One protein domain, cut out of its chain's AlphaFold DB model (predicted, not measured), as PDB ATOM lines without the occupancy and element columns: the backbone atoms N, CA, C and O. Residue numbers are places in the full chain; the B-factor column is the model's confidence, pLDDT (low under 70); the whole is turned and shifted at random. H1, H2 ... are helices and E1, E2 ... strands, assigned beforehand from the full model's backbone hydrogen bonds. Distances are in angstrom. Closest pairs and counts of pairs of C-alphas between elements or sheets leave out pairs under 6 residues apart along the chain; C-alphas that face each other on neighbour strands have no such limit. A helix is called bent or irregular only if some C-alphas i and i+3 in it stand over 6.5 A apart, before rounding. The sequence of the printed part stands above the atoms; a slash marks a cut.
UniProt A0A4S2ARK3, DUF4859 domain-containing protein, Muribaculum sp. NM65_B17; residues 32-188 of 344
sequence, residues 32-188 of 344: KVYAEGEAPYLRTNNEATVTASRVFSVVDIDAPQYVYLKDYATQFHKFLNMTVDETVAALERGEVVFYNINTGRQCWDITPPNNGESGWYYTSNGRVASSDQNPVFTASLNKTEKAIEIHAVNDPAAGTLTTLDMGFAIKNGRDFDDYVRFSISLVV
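What this domain is: This is residues 32 to 188 of the 344 residues of the protein "DUF4859 domain-containing protein" of Muribaculum sp. NM65_B17 (UniProt A0A4S2ARK3). Two sheets lie face to face as a sandwich: a larger, strongly twisted sheet of E1, E9, E8, E3 and E4, and a smaller one of E2, E7, E6 and E5. Two short helices, H1 and H2, pack at one end of the larger sheet, by the start of E3 and E9 and the end of E8. The printed part has 157 residues with two named helices and nine named strands, in the order E1 E2 H1 H2 E3 E4 E5 E6 E7 E8 E9; the class is mixed, helices and strands. The larger sheet, order E1 E9 E8 E3 E4, is mixed; the smaller, order E2 E7 E6 E5, is antiparallel. The whole is compact, with a radius of gyration of the C-alphas of 15.1 A and spans of 44 by 30 by 27 A.

Where its parts are: In the larger sheet, E1 is residues 49 to 57, 26.1 A long, beginning at C-alpha 49 (125.661, 51.048, 172.725). E9 is residues 179 to 188, 28.9 A, ending at C-alpha 188 (113.416, 62.689, 188.542). E8 is residues 161 to 170, 30.5 A; E3 is 96 to 102, 18.6 A; E4 is 107 to 109. In the smaller sheet, E2 is residues 65 to 68, E7 147 to 152, E6 137 to 142 and E5 119 to 122. H1 is residues 69 to 80, 13.1 A, and H2 84 to 92, 13.0 A. H1 is irregular: C-alphas 71 and 74 are 8.2 A apart.

How they stand to each other: In the larger sheet E1 and E9 are parallel, with N 50 and O 181 at 2.7 A. The hairpin E8 and E9 is antiparallel, with N 182 and O 166 at 2.7 A. E8 and E3 are antiparallel, with N 101 and O 165 at 2.8 A. In the hairpin E3 and E4, N 109 and O 100 are at 2.8 A. E5, E6 and E7 form a meander, each strand the antiparallel neighbour of the one before: N 122 and O 137 are at 2.8 A, N 138 and O 151 at 2.8 A. E2 and E7 are antiparallel, with N 150 and O 65 at 2.8 A. In the sandwich the facing parts are 8.7 A centre to centre. H1 is on the larger sheet, making two layers, a helix on one face of a sheet; it is over E9 at a height of 8.7 A, with C-alphas 79 and 179 closest at 5.8 A. H1 and H2 touch about perpendicular at 73 degrees, closest at C-alphas 73 and 84, 6.0 A. H2 is on the larger sheet, over E3, with C-alphas 90 and 96 closest at 5.4 A. The O i to N i+4 pairs are within hydrogen-bond range in 6 of 8 for H1 and 4 of 5 for H2.

The domain as a whole: The C-alphas of Lys 32 and Val 59 are the two farthest apart, 49.0 A. The printed part has no cut. The link E5 to E6, 14 residues, is long. Mean pLDDT of the printed part is 93.4, and no printed residue is under 70.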
ATOM      1  N   LYS A  32     143.710  58.560 161.289       78.94
ATOM      2  CA  LYS A  32     144.239  59.662 162.101       78.94
ATOM      3  C   LYS A  32     144.713  59.150 163.457       78.94
ATOM      4  O   LYS A  32     143.971  58.460 164.151       78.94
ATOM      5  N   VAL A  33     145.928  59.536 163.824       81.44
ATOM      6  CA  VAL A  33     146.472  59.365 165.170       81.44
ATOM      7  C   VAL A  33     146.216  60.663 165.927       81.44
ATOM      8  O   VAL A  33     146.646  61.727 165.483       81.44
ATOM      9  N   TYR A  34     145.470  60.589 167.025       82.75
ATOM     10  CA  TYR A  34     145.171  61.762 167.847       82.75
ATOM     11  C   TYR A  34     146.379  62.148 168.702       82.75
ATOM     12  O   TYR A  34     147.073  61.283 169.243       82.75
ATOM     13  N   ALA A  35     146.623  63.452 168.831       80.56
ATOM     14  CA  ALA A  35     147.635  63.960 169.750       80.56
ATOM     15  C   ALA A  35     147.201  63.773 171.218       80.56
ATOM     16  O   ALA A  35     146.020  63.591 171.525       80.56
ATOM     17  N   GLU A  36     148.150  63.850 172.152       77.81
ATOM     18  CA  GLU A  36     147.830  63.845 173.582       77.81
ATOM     19  C   GLU A  36     146.899  65.020 173.928       77.81
ATOM     20  O   GLU A  36     147.171  66.168 173.578       77.81
ATOM     21  N   GLY A  37     145.775  64.731 174.588       77.81
ATOM     22  CA  GLY A  37     144.759  65.740 174.906       77.81
ATOM     23  C   GLY A  37     143.840  66.120 173.738       77.81
ATOM     24  O   GLY A  37     142.995  67.001 173.896       77.81
ATOM     25  N   GLU A  38     143.954  65.468 172.581       85.44
ATOM     26  CA  GLU A  38     142.984  65.604 171.498       85.44
ATOM     27  C   GLU A  38     141.861  64.571 171.654       85.44
ATOM     28  O   GLU A  38     142.114  63.375 171.772       85.44
ATOM     29  N   ALA A  39     140.608  65.034 171.646       89.19
ATOM     30  CA  ALA A  39     139.423  64.191 171.767       89.19
ATOM     31  C   ALA A  39     139.224  63.299 170.522       89.19
ATOM     32  O   ALA A  39     138.951  63.835 169.441       89.19
ATOM     33  N   PRO A  40     139.285  61.957 170.646       91.94
ATOM     34  CA  PRO A  40     139.034  61.076 169.513       91.94
ATOM     35  C   PRO A  40     137.588  61.170 169.022       91.94
ATOM     36  O   PRO A  40     136.644  61.238 169.815       91.94
ATOM     37  N   TYR A  41     137.400  61.136 167.702       90.56
ATOM     38  CA  TYR A  41     136.071  61.031 167.105       90.56
ATOM     39  C   TYR A  41     135.383  59.733 167.547       90.56
ATOM     40  O   TYR A  41     136.007  58.671 167.586       90.56
ATOM     41  N   LEU A  42     134.089  59.811 167.854       90.38
ATOM     42  CA  LEU A  42     133.276  58.651 168.186       90.38
ATOM     43  C   LEU A  42     132.680  58.072 166.904       90.38
ATOM     44  O   LEU A  42     131.691  58.578 166.365       90.38
ATOM     45  N   ARG A  43     133.232  56.952 166.443       87.56
ATOM     46  CA  ARG A  43     132.612  56.178 165.372       87.56
ATOM     47  C   ARG A  43     131.321  55.543 165.878       87.56
ATOM     48  O   ARG A  43     131.344  54.742 166.798       87.56
ATOM     49  N   THR A  44     130.190  55.870 165.261       84.25
ATOM     50  CA  THR A  44     128.894  55.332 165.692       84.25
ATOM     51  C   THR A  44     128.807  53.820 165.472       84.25
ATOM     52  O   THR A  44     128.925  53.336 164.347       84.25
ATOM     53  N   ASN A  45     128.535  53.090 166.550       91.31
ATOM     54  CA  ASN A  45     128.201  51.673 166.556       91.31
ATOM     55  C   ASN A  45     127.049  51.424 167.545       91.31
ATOM     56  O   ASN A  45     127.223  51.474 168.766       91.31
ATOM     57  N   ASN A  46     125.858  51.166 167.003       89.94
ATOM     58  CA  ASN A  46     124.650  50.952 167.800       89.94
ATOM     59  C   ASN A  46     124.706  49.643 168.593       89.94
ATOM     60  O   ASN A  46     124.173  49.586 169.694       89.94
ATOM     61  N   GLU A  47     125.368  48.605 168.075       93.62
ATOM     62  CA  GLU A  47     125.461  47.322 168.777       93.62
ATOM     63  C   GLU A  47     126.376  47.395 170.008       93.62
ATOM     64  O   GLU A  47     126.179  46.644 170.962       93.62
ATOM     65  N   ALA A  48     127.344  48.316 169.995       93.75
ATOM     66  CA  ALA A  48     128.215  48.631 171.128       93.75
ATOM     67  C   ALA A  48     127.569  49.586 172.148       93.75
ATOM     68  O   ALA A  48     128.179  49.898 173.171       93.75
ATOM     69  N   THR A  49     126.358  50.083 171.870       95.44
ATOM     70  CA  THR A  49     125.661  51.048 172.725       95.44
ATOM     71  C   THR A  49     124.624  50.343 173.595       95.44
ATOM     72  O   THR A  49     123.615  49.832 173.117       95.44
ATOM     73  N   VAL A  50     124.859  50.360 174.899       95.62
ATOM     74  CA  VAL A  50     123.920  49.959 175.943       95.62
ATOM     75  C   VAL A  50     123.009  51.137 176.271       95.62
ATOM     76  O   VAL A  50     123.482  52.235 176.552       95.62
ATOM     77  N   THR A  51     121.698  50.900 176.276       94.81
ATOM     78  CA  THR A  51     120.720  51.864 176.799       94.81
ATOM     79  C   THR A  51     120.256  51.407 178.175       94.81
ATOM     80  O   THR A  51     119.842  50.259 178.341       94.81
ATOM     81  N   ALA A  52     120.318  52.300 179.156       93.19
ATOM     82  CA  ALA A  52     119.812  52.068 180.503       93.19
ATOM     83  C   ALA A  52     118.902  53.228 180.923       93.19
ATOM     84  O   ALA A  52     119.024  54.333 180.403       93.19
ATOM     85  N   SER A  53     117.991  52.975 181.860       93.88
ATOM     86  CA  SER A  53     117.121  54.001 182.442       93.88
ATOM     87  C   SER A  53     117.162  53.916 183.962       93.88
ATOM     88  O   SER A  53     117.116  52.809 184.504       93.88
ATOM     89  N   ARG A  54     117.274  55.052 184.651       94.88
ATOM     90  CA  ARG A  54     117.210  55.154 186.113       94.88
ATOM     91  C   ARG A  54     116.237  56.250 186.517       94.88
ATOM     92  O   ARG A  54     116.152  57.291 185.869       94.88
ATOM     93  N   VAL A  55     115.513  55.979 187.593       91.38
ATOM     94  CA  VAL A  55     114.520  56.886 188.156       91.38
ATOM     95  C   VAL A  55     114.994  57.271 189.545       91.38
ATOM     96  O   VAL A  55     115.271  56.402 190.366       91.38
ATOM     97  N   PHE A  56     115.103  58.570 189.770       92.69
ATOM     98  CA  PHE A  56     115.324  59.167 191.072       92.69
ATOM     99  C   PHE A  56     113.989  59.682 191.586       92.69
ATOM    100  O   PHE A  56     113.251  60.355 190.866       92.69
ATOM    101  N   SER A  57     113.669  59.352 192.825       86.81
ATOM    102  CA  SER A  57     112.465  59.839 193.480       86.81
ATOM    103  C   SER A  57     112.818  61.030 194.358       86.81
ATOM    104  O   SER A  57     113.775  60.925 195.114       86.81
ATOM    105  N   VAL A  58     112.057  62.128 194.322       88.06
ATOM    106  CA  VAL A  58     112.329  63.276 195.217       88.06
ATOM    107  C   VAL A  58     112.219  62.911 196.703       88.06
ATOM    108  O   VAL A  58     112.845  63.564 197.526       88.06
ATOM    109  N   VAL A  59     111.472  61.852 197.048       80.56
ATOM    110  CA  VAL A  59     111.344  61.379 198.441       80.56
ATOM    111  C   VAL A  59     112.566  60.605 198.949       80.56
ATOM    112  O   VAL A  59     112.717  60.431 200.151       80.56
ATOM    113  N   ASP A  60     113.421  60.120 198.046       83.56
ATOM    114  CA  ASP A  60     114.638  59.356 198.359       83.56
ATOM    115  C   ASP A  60     115.747  59.763 197.380       83.56
ATOM    116  O   ASP A  60     116.389  58.943 196.721       83.56
ATOM    117  N   ILE A  61     115.884  61.080 197.195       89.00
ATOM    118  CA  ILE A  61     116.696  61.665 196.122       89.00
ATOM    119  C   ILE A  61     118.188  61.361 196.300       89.00
ATOM    120  O   ILE A  61     118.916  61.229 195.316       89.00
ATOM    121  N   ASP A  62     118.613  61.174 197.550       89.62
ATOM    122  CA  ASP A  62     119.991  60.887 197.940       89.62
ATOM    123  C   ASP A  62     120.402  59.426 197.694       89.62
ATOM    124  O   ASP A  62     121.588  59.095 197.768       89.62
ATOM    125  N   ALA A  63     119.455  58.523 197.403       90.69
ATOM    126  CA  ALA A  63     119.774  57.124 197.158       90.69
ATOM    127  C   ALA A  63     120.495  56.939 195.806       90.69
ATOM    128  O   ALA A  63     119.945  57.276 194.748       90.69
ATOM    129  N   PRO A  64     121.702  56.336 195.790       95.94
ATOM    130  CA  PRO A  64     122.425  56.108 194.551       95.94
ATOM    131  C   PRO A  64     121.719  55.106 193.644       95.94
ATOM    132  O   PRO A  64     121.173  54.090 194.078       95.94
ATOM    133  N   GLN A  65     121.829  55.352 192.343       97.12
ATOM    134  CA  GLN A  65     121.385  54.446 191.294       97.12
ATOM    135  C   GLN A  65     122.592  53.781 190.628       97.12
ATOM    136  O   GLN A  65     123.612  54.420 190.379       97.12
ATOM    137  N   TYR A  66     122.463  52.499 190.282       97.38
ATOM    138  CA  TYR A  66     123.578  51.708 189.749       97.38
ATOM    139  C   TYR A  66     123.271  51.131 188.377       97.38
ATOM    140  O   TYR A  66     122.216  50.530 188.171       97.38
ATOM    141  N   VAL A  67     124.216  51.234 187.445       97.88
ATOM    142  CA  VAL A  67     124.267  50.425 186.218       97.88
ATOM    143  C   VAL A  67     125.368  49.385 186.384       97.88
ATOM    144  O   VAL A  67     126.549  49.696 186.232       97.88
ATOM    145  N   TYR A  68     124.992  48.151 186.727       98.00
ATOM    146  CA  TYR A  68     125.955  47.071 186.942       98.00
ATOM    147  C   TYR A  68     126.528  46.583 185.611       98.00
ATOM    148  O   TYR A  68     125.803  46.150 184.718       98.00
ATOM    149  N   LEU A  69     127.855  46.606 185.482       98.12
ATOM    150  CA  LEU A  69     128.543  46.265 184.234       98.12
ATOM    151  C   LEU A  69     128.371  44.786 183.864       98.12
ATOM    152  O   LEU A  69     128.308  44.442 182.683       98.12
ATOM    153  N   LYS A  70     128.245  43.910 184.871       97.00
ATOM    154  CA  LYS A  70     128.028  42.463 184.694       97.00
ATOM    155  C   LYS A  70     126.762  42.135 183.899       97.00
ATOM    156  O   LYS A  70     126.754  41.137 183.183       97.00
ATOM    157  N   ASP A  71     125.738  42.987 183.969       97.06
ATOM    158  CA  ASP A  71     124.475  42.796 183.244       97.06
ATOM    159  C   ASP A  71     124.675  42.945 181.723       97.06
ATOM    160  O   ASP A  71     123.852  42.493 180.930       97.06
ATOM    161  N   TYR A  72     125.812  43.519 181.315       97.12
ATOM    162  CA  TYR A  72     126.205  43.764 179.930       97.12
ATOM    163  C   TYR A  72     127.496  43.027 179.552       97.12
ATOM    164  O   TYR A  72     128.178  43.409 178.600       97.12
ATOM    165  N   ALA A  73     127.855  41.956 180.271       96.88
ATOM    166  CA  ALA A  73     129.097  41.211 180.045       96.88
ATOM    167  C   ALA A  73     129.278  40.760 178.581       96.88
ATOM    168  O   ALA A  73     130.392  40.766 178.061       96.88
ATOM    169  N   THR A  74     128.189  40.423 177.881       97.12
ATOM    170  CA  THR A  74     128.233  40.070 176.454       97.12
ATOM    171  C   THR A  74     128.733  41.221 175.578       97.12
ATOM    172  O   THR A  74     129.475  40.970 174.630       97.12
ATOM    173  N   GLN A  75     128.376  42.473 175.883       97.50
ATOM    174  CA  GLN A  75     128.865  43.645 175.152       97.50
ATOM    175  C   GLN A  75     130.366  43.842 175.373       97.50
ATOM    176  O   GLN A  75     131.090  44.025 174.396       97.50
ATOM    177  N   PHE A  76     130.847  43.717 176.614       98.25
ATOM    178  CA  PHE A  76     132.284  43.776 176.922       98.25
ATOM    179  C   PHE A  76     133.062  42.706 176.149       98.25
ATOM    180  O   PHE A  76     134.017  43.022 175.439       98.25
ATOM    181  N   HIS A  77     132.591  41.458 176.173       97.69
ATOM    182  CA  HIS A  77     133.228  40.382 175.417       97.69
ATOM    183  C   HIS A  77     133.214  40.629 173.908       97.69
ATOM    184  O   HIS A  77     134.215  40.389 173.241       97.69
ATOM    185  N   LYS A  78     132.099  41.106 173.352       97.94
ATOM    186  CA  LYS A  78     131.961  41.292 171.905       97.94
ATOM    187  C   LYS A  78     132.803  42.452 171.370       97.94
ATOM    188  O   LYS A  78     133.353  42.320 170.281       97.94
ATOM    189  N   PHE A  79     132.872  43.569 172.095       97.50
ATOM    190  CA  PHE A  79     133.463  44.813 171.579       97.50
ATOM    191  C   PHE A  79     134.823  45.169 172.168       97.50
ATOM    192  O   PHE A  79     135.557  45.921 171.540       97.50
ATOM    193  N   LEU A  80     135.182  44.622 173.331       97.25
ATOM    194  CA  LEU A  80     136.512  44.795 173.924       97.25
ATOM    195  C   LEU A  80     137.324  43.497 173.929       97.25
ATOM    196  O   LEU A  80     138.511  43.530 174.236       97.25
ATOM    197  N   ASN A  81     136.700  42.352 173.617       97.44
ATOM    198  CA  ASN A  81     137.307  41.027 173.776       97.44
ATOM    199  C   ASN A  81     137.817  40.778 175.211       97.44
ATOM    200  O   ASN A  81     138.842  40.134 175.420       97.44
ATOM    201  N   MET A  82     137.093  41.308 176.201       98.00
ATOM    202  CA  MET A  82     137.418  41.222 177.626       98.00
ATOM    203  C   MET A  82     136.162  40.889 178.435       98.00
ATOM    204  O   MET A  82     135.056  41.308 178.094       98.00
ATOM    205  N   THR A  83     136.329  40.172 179.543       98.25
ATOM    206  CA  THR A  83     135.349  40.160 180.638       98.25
ATOM    207  C   THR A  83     135.256  41.550 181.284       98.25
ATOM    208  O   THR A  83     136.141  42.398 181.129       98.25
ATOM    209  N   VAL A  84     134.209  41.787 182.079       98.00
ATOM    210  CA  VAL A  84     134.110  43.000 182.914       98.00
ATOM    211  C   VAL A  84     135.310  43.115 183.862       98.00
ATOM    212  O   VAL A  84     135.886  44.191 183.996       98.00
ATOM    213  N   ASP A  85     135.735  42.005 184.465       97.94
ATOM    214  CA  ASP A  85     136.842  41.973 185.428       97.94
ATOM    215  C   ASP A  85     138.176  42.314 184.767       97.94
ATOM    216  O   ASP A  85     138.941  43.127 185.284       97.94
ATOM    217  N   GLU A  86     138.434  41.746 183.588       98.19
ATOM    218  CA  GLU A  86     139.612  42.078 182.786       98.19
ATOM    219  C   GLU A  86     139.594  43.540 182.347       98.19
ATOM    220  O   GLU A  86     140.636  44.186 182.389       98.19
ATOM    221  N   THR A  87     138.423  44.077 181.991       97.94
ATOM    222  CA  THR A  87     138.273  45.483 181.591       97.94
ATOM    223  C   THR A  87     138.595  46.427 182.752       97.94
ATOM    224  O   THR A  87     139.341  47.390 182.580       97.94
ATOM    225  N   VAL A  88     138.087  46.141 183.957       96.94
ATOM    226  CA  VAL A  88     138.388  46.932 185.163       96.94
ATOM    227  C   VAL A  88     139.869  46.822 185.542       96.94
ATOM    228  O   VAL A  88     140.492  47.833 185.851       96.94
ATOM    229  N   ALA A  89     140.477  45.639 185.444       97.19
ATOM    230  CA  ALA A  89     141.915  45.486 185.675       97.19
ATOM    231  C   ALA A  89     142.766  46.202 184.603       97.19
ATOM    232  O   ALA A  89     143.826  46.749 184.902       97.19
ATOM    233  N   ALA A  90     142.312  46.217 183.346       97.50
ATOM    234  CA  ALA A  90     142.968  46.910 182.239       97.50
ATOM    235  C   ALA A  90     142.897  48.441 182.377       97.50
ATOM    236  O   ALA A  90     143.833  49.128 181.964       97.50
ATOM    237  N   LEU A  91     141.846  48.984 183.009       95.88
ATOM    238  CA  LEU A  91     141.776  50.403 183.380       95.88
ATOM    239  C   LEU A  91     142.920  50.799 184.320       95.88
ATOM    240  O   LEU A  91     143.548  51.833 184.118       95.88
ATOM    241  N   GLU A  92     143.229  49.974 185.326       92.69
ATOM    242  CA  GLU A  92     144.321  50.246 186.276       92.69
ATOM    243  C   GLU A  92     145.699  50.205 185.610       92.69
ATOM    244  O   GLU A  92     146.597  50.959 185.982       92.69
ATOM    245  N   ARG A  93     145.853  49.360 184.585       94.56
ATOM    246  CA  ARG A  93     147.066  49.300 183.758       94.56
ATOM    247  C   ARG A  93     147.130  50.399 182.690       94.56
ATOM    248  O   ARG A  93     148.157  50.537 182.032       94.56
ATOM    249  N   GLY A  94     146.060  51.177 182.509       93.25
ATOM    250  CA  GLY A  94     145.956  52.217 181.481       93.25
ATOM    251  C   GLY A  94     145.780  51.686 180.051       93.25
ATOM    252  O   GLY A  94     145.971  52.440 179.099       93.25
ATOM    253  N   GLU A  95     145.431  50.407 179.899       96.38
ATOM    254  CA  GLU A  95     145.162  49.735 178.617       96.38
ATOM    255  C   GLU A  95     143.737  50.009 178.115       96.38
ATOM    256  O   GLU A  95     143.475  49.986 176.914       96.38
ATOM    257  N   VAL A  96     142.816  50.290 179.037       97.31
ATOM    258  CA  VAL A  96     141.443  50.731 178.773       97.31
ATOM    259  C   VAL A  96     141.255  52.109 179.396       97.31
ATOM    260  O   VAL A  96     141.896  52.442 180.393       97.31
ATOM    261  N   VAL A  97     140.380  52.920 178.811       95.56
ATOM    262  CA  VAL A  97     139.946  54.207 179.365       95.56
ATOM    263  C   VAL A  97     138.454  54.193 179.658       95.56
ATOM    264  O   VAL A  97     137.698  53.505 178.977       95.56
ATOM    265  N   PHE A  98     138.040  54.968 180.659       97.25
ATOM    266  CA  PHE A  98     136.642  55.261 180.959       97.25
ATOM    267  C   PHE A  98     136.436  56.768 180.833       97.25
ATOM    268  O   PHE A  98     137.048  57.529 181.580       97.25
ATOM    269  N   TYR A  99     135.625  57.188 179.864       96.25
ATOM    270  CA  TYR A  99     135.430  58.599 179.533       96.25
ATOM    271  C   TYR A  99     133.978  58.917 179.206       96.25
ATOM    272  O   TYR A  99     133.183  58.042 178.852       96.25
ATOM    273  N   ASN A 100     133.672  60.208 179.276       96.56
ATOM    274  CA  ASN A 100     132.431  60.768 178.777       96.56
ATOM    275  C   ASN A 100     132.391  60.779 177.251       96.56
ATOM    276  O   ASN A 100     133.401  60.609 176.566       96.56
ATOM    277  N   ILE A 101     131.202  61.012 176.710       95.44
ATOM    278  CA  ILE A 101     130.960  61.163 175.281       95.44
ATOM    279  C   ILE A 101     130.147  62.435 175.052       95.44
ATOM    280  O   ILE A 101     129.043  62.605 175.564       95.44
ATOM    281  N   ASN A 102     130.664  63.316 174.199       92.81
ATOM    282  CA  ASN A 102     129.933  64.482 173.732       92.81
ATOM    283  C   ASN A 102     129.189  64.132 172.442       92.81
ATOM    284  O   ASN A 102     129.729  64.232 171.337       92.81
ATOM    285  N   THR A 103     127.926  63.739 172.571       88.56
ATOM    286  CA  THR A 103     127.083  63.341 171.433       88.56
ATOM    287  C   THR A 103     126.838  64.471 170.438       88.56
ATOM    288  O   THR A 103     126.797  64.222 169.235       88.56
ATOM    289  N   GLY A 104     126.760  65.719 170.909       86.94
ATOM    290  CA  GLY A 104     126.594  66.896 170.053       86.94
ATOM    291  C   GLY A 104     127.805  67.187 169.163       86.94
ATOM    292  O   GLY A 104     127.650  67.788 168.102       86.94
ATOM    293  N   ARG A 105     129.003  66.754 169.574       90.00
ATOM    294  CA  ARG A 105     130.246  66.848 168.786       90.00
ATOM    295  C   ARG A 105     130.684  65.514 168.178       90.00
ATOM    296  O   ARG A 105     131.664  65.495 167.443       90.00
ATOM    297  N   GLN A 106     129.972  64.429 168.485       91.12
ATOM    298  CA  GLN A 106     130.315  63.058 168.101       91.12
ATOM    299  C   GLN A 106     131.770  62.699 168.430       91.12
ATOM    300  O   GLN A 106     132.493  62.143 167.609       91.12
ATOM    301  N   CYS A 107     132.218  63.025 169.640       93.56
ATOM    302  CA  CYS A 107     133.569  62.714 170.094       93.56
ATOM    303  C   CYS A 107     133.568  62.225 171.539       93.56
ATOM    304  O   CYS A 107     132.644  62.505 172.308       93.56
ATOM    305  N   TRP A 108     134.626  61.515 171.908       94.88
ATOM    306  CA  TRP A 108     134.917  61.226 173.303       94.88
ATOM    307  C   TRP A 108     135.245  62.522 174.038       94.88
ATOM    308  O   TRP A 108     135.944  63.389 173.518       94.88
ATOM    309  N   ASP A 109     134.712  62.670 175.239       93.81
ATOM    310  CA  ASP A 109     135.006  63.783 176.124       93.81
ATOM    311  C   ASP A 109     136.033  63.322 177.160       93.81
ATOM    312  O   ASP A 109     135.724  62.637 178.136       93.81
ATOM    313  N   ILE A 110     137.284  63.684 176.886       92.81
ATOM    314  CA  ILE A 110     138.460  63.332 177.687       92.81
ATOM    315  C   ILE A 110     138.705  64.321 178.836       92.81
ATOM    316  O   ILE A 110     139.808  64.366 179.385       92.81
ATOM    317  N   THR A 111     137.709  65.146 179.180       93.31
ATOM    318  CA  THR A 111     137.775  66.021 180.352       93.31
ATOM    319  C   THR A 111     138.135  65.180 181.583       93.31
ATOM    320  O   THR A 111     137.460  64.179 181.844       93.31
ATOM    321  N   PRO A 112     139.184  65.542 182.346       93.88
ATOM    322  CA  PRO A 112     139.564  64.797 183.541       93.88
ATOM    323  C   PRO A 112     138.406  64.680 184.543       93.88
ATOM    324  O   PRO A 112     137.580  65.596 184.612       93.88
ATOM    325  N   PRO A 113     138.344  63.591 185.333       95.88
ATOM    326  CA  PRO A 113     137.391  63.468 186.429       95.88
ATOM    327  C   PRO A 113     137.422  64.696 187.338       95.88
ATOM    328  O   PRO A 113     138.493  65.178 187.714       95.88
ATOM    329  N   ASN A 114     136.244  65.203 187.686       95.56
ATOM    330  CA  ASN A 114     136.086  66.330 188.604       95.56
ATOM    331  C   ASN A 114     135.172  66.015 189.797       95.56
ATOM    332  O   ASN A 114     134.898  66.903 190.598       95.56
ATOM    333  N   ASN A 115     134.763  64.752 189.939       94.00
ATOM    334  CA  ASN A 115     134.090  64.203 191.109       94.00
ATOM    335  C   ASN A 115     134.739  62.860 191.495       94.00
ATOM    336  O   ASN A 115     134.418  61.813 190.930       94.00
ATOM    337  N   GLY A 116     135.686  62.887 192.434       91.44
ATOM    338  CA  GLY A 116     136.478  61.707 192.806       91.44
ATOM    339  C   GLY A 116     137.460  61.258 191.714       91.44
ATOM    340  O   GLY A 116     137.823  62.026 190.827       91.44
ATOM    341  N   GLU A 117     137.917  60.003 191.783       90.94
ATOM    342  CA  GLU A 117     138.972  59.482 190.889       90.94
ATOM    343  C   GLU A 117     138.488  59.112 189.479       90.94
ATOM    344  O   GLU A 117     139.295  58.956 188.566       90.94
ATOM    345  N   SER A 118     137.183  58.906 189.295       93.56
ATOM    346  CA  SER A 118     136.614  58.384 188.042       93.56
ATOM    347  C   SER A 118     135.186  58.866 187.787       93.56
ATOM    348  O   SER A 118     134.381  58.152 187.186       93.56
ATOM    349  N   GLY A 119     134.857  60.055 188.292       96.44
ATOM    350  CA  GLY A 119     133.526  60.626 188.181       96.44
ATOM    351  C   GLY A 119     133.498  62.071 187.721       96.44
ATOM    352  O   GLY A 119     134.491  62.803 187.785       96.44
ATOM    353  N   TRP A 120     132.314  62.472 187.271       98.00
ATOM    354  CA  TRP A 120     132.034  63.818 186.792       98.00
ATOM    355  C   TRP A 120     130.716  64.346 187.342       98.00
ATOM    356  O   TRP A 120     129.802  63.574 187.646       98.00
ATOM    357  N   TYR A 121     130.623  65.667 187.431       97.50
ATOM    358  CA  TYR A 121     129.367  66.388 187.600       97.50
ATOM    359  C   TYR A 121     128.688  66.612 186.246       97.50
ATOM    360  O   TYR A 121     129.359  66.859 185.243       97.50
ATOM    361  N   TYR A 122     127.354  66.577 186.221       96.94
ATOM    362  CA  TYR A 122     126.556  66.767 185.012       96.94
ATOM    363  C   TYR A 122     125.464  67.812 185.212       96.94
ATOM    364  O   TYR A 122     124.743  67.815 186.208       96.94
ATOM    365  N   THR A 123     125.311  68.682 184.216       94.06
ATOM    366  CA  THR A 123     124.164  69.599 184.101       94.06
ATOM    367  C   THR A 123     122.881  68.850 183.727       94.06
ATOM    368  O   THR A 123     122.930  67.716 183.251       94.06
ATOM    369  N   SER A 124     121.726  69.516 183.828       91.31
ATOM    370  CA  SER A 124     120.421  68.959 183.418       91.31
ATOM    371  C   SER A 124     120.327  68.620 181.928       91.31
ATOM    372  O   SER A 124     119.483  67.832 181.515       91.31
ATOM    373  N   ASN A 125     121.246  69.143 181.115       90.50
ATOM    374  CA  ASN A 125     121.371  68.801 179.699       90.50
ATOM    375  C   ASN A 125     122.323  67.619 179.440       90.50
ATOM    376  O   ASN A 125     122.683  67.377 178.290       90.50
ATOM    377  N   GLY A 126     122.802  66.933 180.484       91.25
ATOM    378  CA  GLY A 126     123.671  65.756 180.358       91.25
ATOM    379  C   GLY A 126     125.122  66.070 180.004       91.25
ATOM    380  O   GLY A 126     125.886  65.182 179.643       91.25
ATOM    381  N   ARG A 127     125.525  67.343 180.083       91.62
ATOM    382  CA  ARG A 127     126.907  67.762 179.817       91.62
ATOM    383  C   ARG A 127     127.733  67.745 181.086       91.62
ATOM    384  O   ARG A 127     127.243  68.228 182.109       91.62
ATOM    385  N   VAL A 128     128.980  67.293 180.960       94.69
ATOM    386  CA  VAL A 128     130.014  67.441 181.988       94.69
ATOM    387  C   VAL A 128     130.093  68.909 182.403       94.69
ATOM    388  O   VAL A 128     130.143  69.806 181.557       94.69
ATOM    389  N   ALA A 129     130.059  69.138 183.706       92.38
ATOM    390  CA  ALA A 129     130.070  70.448 184.335       92.38
ATOM    391  C   ALA A 129     131.101  70.462 185.458       92.38
ATOM    392  O   ALA A 129     131.451  69.411 185.985       92.38
ATOM    393  N   SER A 130     131.555  71.642 185.856       90.12
ATOM    394  CA  SER A 130     132.232  71.855 187.135       90.12
ATOM    395  C   SER A 130     131.214  71.969 188.278       90.12
ATOM    396  O   SER A 130     130.025  72.203 188.049       90.12
ATOM    397  N   SER A 131     131.670  71.821 189.525       85.31
ATOM    398  CA  SER A 131     130.805  71.868 190.715       85.31
ATOM    399  C   SER A 131     130.096  73.216 190.918       85.31
ATOM    400  O   SER A 131     129.029  73.259 191.520       85.31
ATOM    401  N   ASP A 132     130.640  74.305 190.374       86.25
ATOM    402  CA  ASP A 132     130.079  75.660 190.408       86.25
ATOM    403  C   ASP A 132     129.037  75.935 189.305       86.25
ATOM    404  O   ASP A 132     128.447  77.014 189.261       86.25
ATOM    405  N   GLN A 133     128.773  74.969 188.419       88.62
ATOM    406  CA  GLN A 133     127.845  75.118 187.292       88.62
ATOM    407  C   GLN A 133     126.450  74.534 187.566       88.62
ATOM    408  O   GLN A 133     125.757  74.148 186.624       88.62
ATOM    409  N   ASN A 134     126.040  74.472 188.839       88.44
ATOM    410  CA  ASN A 134     124.769  73.893 189.298       88.44
ATOM    411  C   ASN A 134     124.480  72.517 188.664       88.44
ATOM    412  O   ASN A 134     123.486  72.357 187.946       88.44
ATOM    413  N   PRO A 135     125.365  71.524 188.859       95.38
ATOM    414  CA  PRO A 135     125.099  70.179 188.378       95.38
ATOM    415  C   PRO A 135     123.879  69.585 189.082       95.38
ATOM    416  O   PRO A 135     123.584  69.950 190.214       95.38
ATOM    417  N   VAL A 136     123.196  68.662 188.414       96.31
ATOM    418  CA  VAL A 136     122.016  67.951 188.942       96.31
ATOM    419  C   VAL A 136     122.280  66.471 189.191       96.31
ATOM    420  O   VAL A 136     121.557  65.827 189.942       96.31
ATOM    421  N   PHE A 137     123.329  65.927 188.571       97.75
ATOM    422  CA  PHE A 137     123.756  64.549 188.769       97.75
ATOM    423  C   PHE A 137     125.273  64.456 188.867       97.75
ATOM    424  O   PHE A 137     126.009  65.282 188.319       97.75
ATOM    425  N   THR A 138     125.738  63.389 189.499       97.62
ATOM    426  CA  THR A 138     127.091  62.873 189.325       97.62
ATOM    427  C   THR A 138     127.032  61.440 188.833       97.62
ATOM    428  O   THR A 138     126.066  60.731 189.095       97.62
ATOM    429  N   ALA A 139     128.067  61.015 188.118       98.12
ATOM    430  CA  ALA A 139     128.265  59.612 187.784       98.12
ATOM    431  C   ALA A 139     129.746  59.266 187.895       98.12
ATOM    432  O   ALA A 139     130.590  60.019 187.398       98.12
ATOM    433  N   SER A 140     130.048  58.139 188.533       97.56
ATOM    434  CA  SER A 140     131.406  57.645 188.763       97.56
ATOM    435  C   SER A 140     131.496  56.135 188.596       97.56
ATOM    436  O   SER A 140     130.523  55.414 188.824       97.56
ATOM    437  N   LEU A 141     132.678  55.638 188.232       97.94
ATOM    438  CA  LEU A 141     132.925  54.202 188.172       97.94
ATOM    439  C   LEU A 141     133.231  53.640 189.566       97.94
ATOM    440  O   LEU A 141     134.319  53.832 190.112       97.94
ATOM    441  N   ASN A 142     132.308  52.851 190.104       96.75
ATOM    442  CA  ASN A 142     132.557  52.022 191.272       96.75
ATOM    443  C   ASN A 142     133.262  50.730 190.826       96.75
ATOM    444  O   ASN A 142     132.635  49.786 190.337       96.75
ATOM    445  N   LYS A 143     134.595  50.702 190.952       95.00
ATOM    446  CA  LYS A 143     135.435  49.577 190.501       95.00
ATOM    447  C   LYS A 143     135.209  48.296 191.310       95.00
ATOM    448  O   LYS A 143     135.343  47.207 190.759       95.00
ATOM    449  N   THR A 144     134.851  48.417 192.590       94.50
ATOM    450  CA  THR A 144     134.624  47.276 193.489       94.50
ATOM    451  C   THR A 144     133.324  46.559 193.149       94.50
ATOM    452  O   THR A 144     133.333  45.354 192.901       94.50
ATOM    453  N   GLU A 145     132.225  47.310 193.059       96.19
ATOM    454  CA  GLU A 145     130.903  46.781 192.693       96.19
ATOM    455  C   GLU A 145     130.752  46.556 191.181       96.19
ATOM    456  O   GLU A 145     129.786  45.940 190.727       96.19
ATOM    457  N   LYS A 146     131.725  47.037 190.390       97.44
ATOM    458  CA  LYS A 146     131.745  46.977 188.922       97.44
ATOM    459  C   LYS A 146     130.459  47.580 188.365       97.44
ATOM    460  O   LYS A 146     129.703  46.930 187.638       97.44
ATOM    461  N   ALA A 147     130.209  48.826 188.747       98.00
ATOM    462  CA  ALA A 147     129.007  49.563 188.398       98.00
ATOM    463  C   ALA A 147     129.321  51.024 188.077       98.00
ATOM    464  O   ALA A 147     130.249  51.609 188.632       98.00
ATOM    465  N   ILE A 148     128.514  51.622 187.205       98.38
ATOM    466  CA  ILE A 148     128.413  53.078 187.118       98.38
ATOM    467  C   ILE A 148     127.430  53.497 188.207       98.38
ATOM    468  O   ILE A 148     126.256  53.128 188.156       98.38
ATOM    469  N   GLU A 149     127.936  54.207 189.205       98.31
ATOM    470  CA  GLU A 149     127.178  54.728 190.336       98.31
ATOM    471  C   GLU A 149     126.794  56.178 190.054       98.31
ATOM    472  O   GLU A 149     127.637  56.973 189.632       98.31
ATOM    473  N   ILE A 150     125.519  56.500 190.241       98.38
ATOM    474  CA  ILE A 150     124.912  57.772 189.859       98.38
ATOM    475  C   ILE A 150     124.202  58.342 191.081       98.38
ATOM    476  O   ILE A 150     123.402  57.646 191.702       98.38
ATOM    477  N   HIS A 151     124.457  59.610 191.385       97.38
ATOM    478  CA  HIS A 151     123.798  60.341 192.471       97.38
ATOM    479  C   HIS A 151     123.102  61.573 191.912       97.38
ATOM    480  O   HIS A 151     123.662  62.239 191.035       97.38
ATOM    481  N   ALA A 152     121.925  61.906 192.436       96.50
ATOM    482  CA  ALA A 152     121.374  63.247 192.290       96.50
ATOM    483  C   ALA A 152     122.149  64.220 193.193       96.50
ATOM    484  O   ALA A 152     122.652  63.836 194.246       96.50
ATOM    485  N   VAL A 153     122.299  65.471 192.762       94.81
ATOM    486  CA  VAL A 153     122.952  66.533 193.546       94.81
ATOM    487  C   VAL A 153     122.225  67.856 193.337       94.81
ATOM    488  O   VAL A 153     121.658  68.079 192.272       94.81
ATOM    489  N   ASN A 154     122.286  68.749 194.328       92.19
ATOM    490  CA  ASN A 154     121.619  70.059 194.296       92.19
ATOM    491  C   ASN A 154     120.102  69.976 194.027       92.19
ATOM    492  O   ASN A 154     119.567  70.824 193.313       92.19
ATOM    493  N   ASP A 155     119.438  68.952 194.573       88.88
ATOM    494  CA  ASP A 155     117.977  68.798 194.606       88.88
ATOM    495  C   ASP A 155     117.293  69.048 193.251       88.88
ATOM    496  O   ASP A 155     116.541  70.017 193.084       88.88
ATOM    497  N   PRO A 156     117.562  68.207 192.233       91.69
ATOM    498  CA  PRO A 156     116.951  68.395 190.929       91.69
ATOM    499  C   PRO A 156     115.429  68.322 191.030       91.69
ATOM    500  O   PRO A 156     114.866  67.431 191.664       91.69
ATOM    501  N   ALA A 157     114.750  69.251 190.360       89.25
ATOM    502  CA  ALA A 157     113.296  69.311 190.390       89.25
ATOM    503  C   ALA A 157     112.660  68.060 189.761       89.25
ATOM    504  O   ALA A 157     113.173  67.507 188.778       89.25
ATOM    505  N   ALA A 158     111.492  67.666 190.268       88.50
ATOM    506  CA  ALA A 158     110.648  66.665 189.627       88.50
ATOM    507  C   ALA A 158     110.355  67.041 188.163       88.50
ATOM    508  O   ALA A 158     110.163  68.209 187.825       88.50
ATOM    509  N   GLY A 159     110.357  66.044 187.279       85.69
ATOM    510  CA  GLY A 159     110.277  66.237 185.832       85.69
ATOM    511  C   GLY A 159     111.623  66.522 185.156       85.69
ATOM    512  O   GLY A 159     111.661  66.646 183.932       85.69
ATOM    513  N   THR A 160     112.736  66.590 185.899       92.50
ATOM    514  CA  THR A 160     114.075  66.646 185.294       92.50
ATOM    515  C   THR A 160     114.324  65.382 184.468       92.50
ATOM    516  O   THR A 160     114.219  64.265 184.974       92.50
ATOM    517  N   LEU A 161     114.668  65.576 183.193       93.06
ATOM    518  CA  LEU A 161     115.004  64.525 182.234       93.06
ATOM    519  C   LEU A 161     116.399  64.789 181.674       93.06
ATOM    520  O   LEU A 161     116.653  65.845 181.094       93.06
ATOM    521  N   THR A 162     117.294  63.819 181.816       93.94
ATOM    522  CA  THR A 162     118.690  63.949 181.389       93.94
ATOM    523  C   THR A 162     119.184  62.633 180.798       93.94
ATOM    524  O   THR A 162     118.736  61.562 181.190       93.94
ATOM    525  N   THR A 163     120.132  62.686 179.865       96.56
ATOM    526  CA  THR A 163     120.856  61.498 179.397       96.56
ATOM    527  C   THR A 163     122.340  61.689 179.647       96.56
ATOM    528  O   THR A 163     122.889  62.731 179.296       96.56
ATOM    529  N   LEU A 164     122.978  60.693 180.258       97.12
ATOM    530  CA  LEU A 164     124.424  60.644 180.432       97.12
ATOM    531  C   LEU A 164     125.023  59.672 179.420       97.12
ATOM    532  O   LEU A 164     124.552  58.542 179.286       97.12
ATOM    533  N   ASP A 165     126.076  60.107 178.740       96.44
ATOM    534  CA  ASP A 165     126.778  59.320 177.734       96.44
ATOM    535  C   ASP A 165     128.241  59.137 178.133       96.44
ATOM    536  O   ASP A 165     129.004  60.098 178.215       96.44
ATOM    537  N   MET A 166     128.636  57.889 178.364       96.75
ATOM    538  CA  MET A 166     129.991  57.514 178.776       96.75
ATOM    539  C   MET A 166     130.318  56.095 178.324       96.75
ATOM    540  O   MET A 166     129.436  55.359 177.885       96.75
ATOM    541  N   GLY A 167     131.573  55.675 178.408       96.81
ATOM    542  CA  GLY A 167     131.934  54.337 177.963       96.81
ATOM    543  C   GLY A 167     133.358  53.923 178.273       96.81
ATOM    544  O   GLY A 167     134.169  54.715 178.749       96.81
ATOM    545  N   PHE A 168     133.631  52.660 177.968       98.19
ATOM    546  CA  PHE A 168     134.946  52.039 178.056       98.19
ATOM    547  C   PHE A 168     135.504  51.865 176.651       98.19
ATOM    548  O   PHE A 168     134.764  51.422 175.774       98.19
ATOM    549  N   ALA A 169     136.784  52.163 176.441       97.12
ATOM    550  CA  ALA A 169     137.446  51.942 175.157       97.12
ATOM    551  C   ALA A 169     138.883  51.443 175.323       97.12
ATOM    552  O   ALA A 169     139.565  51.813 176.281       97.12
ATOM    553  N   ILE A 170     139.358  50.629 174.377       96.38
ATOM    554  CA  ILE A 170     140.758  50.190 174.341       96.38
ATOM    555  C   ILE A 170     141.653  51.375 173.970       96.38
ATOM    556  O   ILE A 170     141.464  52.027 172.943       96.38
ATOM    557  N   LYS A 171     142.689  51.626 174.773       92.06
ATOM    558  CA  LYS A 171     143.708  52.637 174.497       92.06
ATOM    559  C   LYS A 171     144.776  52.064 173.564       92.06
ATOM    560  O   LYS A 171     145.872  51.710 173.984       92.06
ATOM    561  N   ASN A 172     144.466  51.998 172.272       86.62
ATOM    562  CA  ASN A 172     145.376  51.472 171.243       86.62
ATOM    563  C   ASN A 172     146.396  52.511 170.712       86.62
ATOM    564  O   ASN A 172     147.159  52.221 169.790       86.62
ATOM    565  N   GLY A 173     146.394  53.731 171.265       81.19
ATOM    566  CA  GLY A 173     147.273  54.833 170.860       81.19
ATOM    567  C   GLY A 173     146.889  55.521 169.545       81.19
ATOM    568  O   GLY A 173     147.615  56.405 169.103       81.19
ATOM    569  N   ARG A 174     145.770  55.134 168.918       82.88
ATOM    570  CA  ARG A 174     145.300  55.699 167.645       82.88
ATOM    571  C   ARG A 174     143.895  56.261 167.720       82.88
ATOM    572  O   ARG A 174     143.689  57.350 167.216       82.88
ATOM    573  N   ASP A 175     142.949  55.534 168.303       87.31
ATOM    574  CA  ASP A 175     141.523  55.866 168.353       87.31
ATOM    575  C   ASP A 175     140.808  55.036 169.431       87.31
ATOM    576  O   ASP A 175     141.437  54.236 170.118       87.31
ATOM    577  N   PHE A 176     139.494  55.227 169.564       93.06
ATOM    578  CA  PHE A 176     138.637  54.522 170.519       93.06
ATOM    579  C   PHE A 176     137.472  53.814 169.799       93.06
ATOM    580  O   PHE A 176     136.320  53.973 170.196       93.06
ATOM    581  N   ASP A 177     137.747  53.084 168.709       91.94
ATOM    582  CA  ASP A 177     136.711  52.343 167.960       91.94
ATOM    583  C   ASP A 177     136.297  51.015 168.622       91.94
ATOM    584  O   ASP A 177     135.173  50.557 168.405       91.94
ATOM    585  N   ASP A 178     137.173  50.417 169.432       95.44
ATOM    586  CA  ASP A 178     136.864  49.230 170.233       95.44
ATOM    587  C   ASP A 178     136.339  49.690 171.592       95.44
ATOM    588  O   ASP A 178     137.113  50.018 172.499       95.44
ATOM    589  N   TYR A 179     135.014  49.797 171.701       97.19
ATOM    590  CA  TYR A 179     134.370  50.413 172.852       97.19
ATOM    591  C   TYR A 179     133.045  49.756 173.248       97.19
ATOM    592  O   TYR A 179     132.372  49.120 172.439       97.19
ATOM    593  N   VAL A 180     132.630  49.993 174.492       97.94
ATOM    594  CA  VAL A 180     131.247  49.821 174.962       97.94
ATOM    595  C   VAL A 180     130.760  51.165 175.488       97.94
ATOM    596  O   VAL A 180     131.373  51.746 176.383       97.94
ATOM    597  N   ARG A 181     129.657  51.664 174.928       96.75
ATOM    598  CA  ARG A 181     129.023  52.931 175.314       96.75
ATOM    599  C   ARG A 181     127.793  52.655 176.163       96.75
ATOM    600  O   ARG A 181     127.012  51.771 175.841       96.75
ATOM    601  N   PHE A 182     127.580  53.479 177.171       97.81
ATOM    602  CA  PHE A 182     126.371  53.559 177.968       97.81
ATOM    603  C   PHE A 182     125.684  54.894 177.690       97.81
ATOM    604  O   PHE A 182     126.273  55.950 177.903       97.81
ATOM    605  N   SER A 183     124.446  54.820 177.214       96.75
ATOM    606  CA  SER A 183     123.505  55.935 177.122       96.75
ATOM    607  C   SER A 183     122.467  55.740 178.224       96.75
ATOM    608  O   SER A 183     121.584  54.885 178.113       96.75
ATOM    609  N   ILE A 184     122.608  56.481 179.318       98.00
ATOM    610  CA  ILE A 184     121.835  56.290 180.547       98.00
ATOM    611  C   ILE A 184     120.822  57.424 180.674       98.00
ATOM    612  O   ILE A 184     121.196  58.565 180.933       98.00
ATOM    613  N   SER A 185     119.543  57.114 180.500       97.06
ATOM    614  CA  SER A 185     118.448  58.057 180.732       97.06
ATOM    615  C   SER A 185     118.147  58.159 182.224       97.06
ATOM    616  O   SER A 185     117.960  57.144 182.890       97.06
ATOM    617  N   LEU A 186     118.083  59.380 182.737       96.94
ATOM    618  CA  LEU A 186     117.774  59.717 184.118       96.94
ATOM    619  C   LEU A 186     116.484  60.528 184.161       96.94
ATOM    620  O   LEU A 186     116.316  61.475 183.387       96.94
ATOM    621  N   VAL A 187     115.591  60.155 185.071       93.88
ATOM    622  CA  VAL A 187     114.328  60.856 185.319       93.88
ATOM    623  C   VAL A 187     114.207  61.136 186.807       93.88
ATOM    624  O   VAL A 187     114.419  60.227 187.604       93.88
ATOM    625  N   VAL A 188     113.832  62.361 187.173       92.62
ATOM    626  CA  VAL A 188     113.416  62.689 188.542       92.62
ATOM    627  C   VAL A 188     111.895  62.711 188.604       92.62
ATOM    628  O   VAL A 188     111.256  63.450 187.855       92.62
TER     629      VAL A 188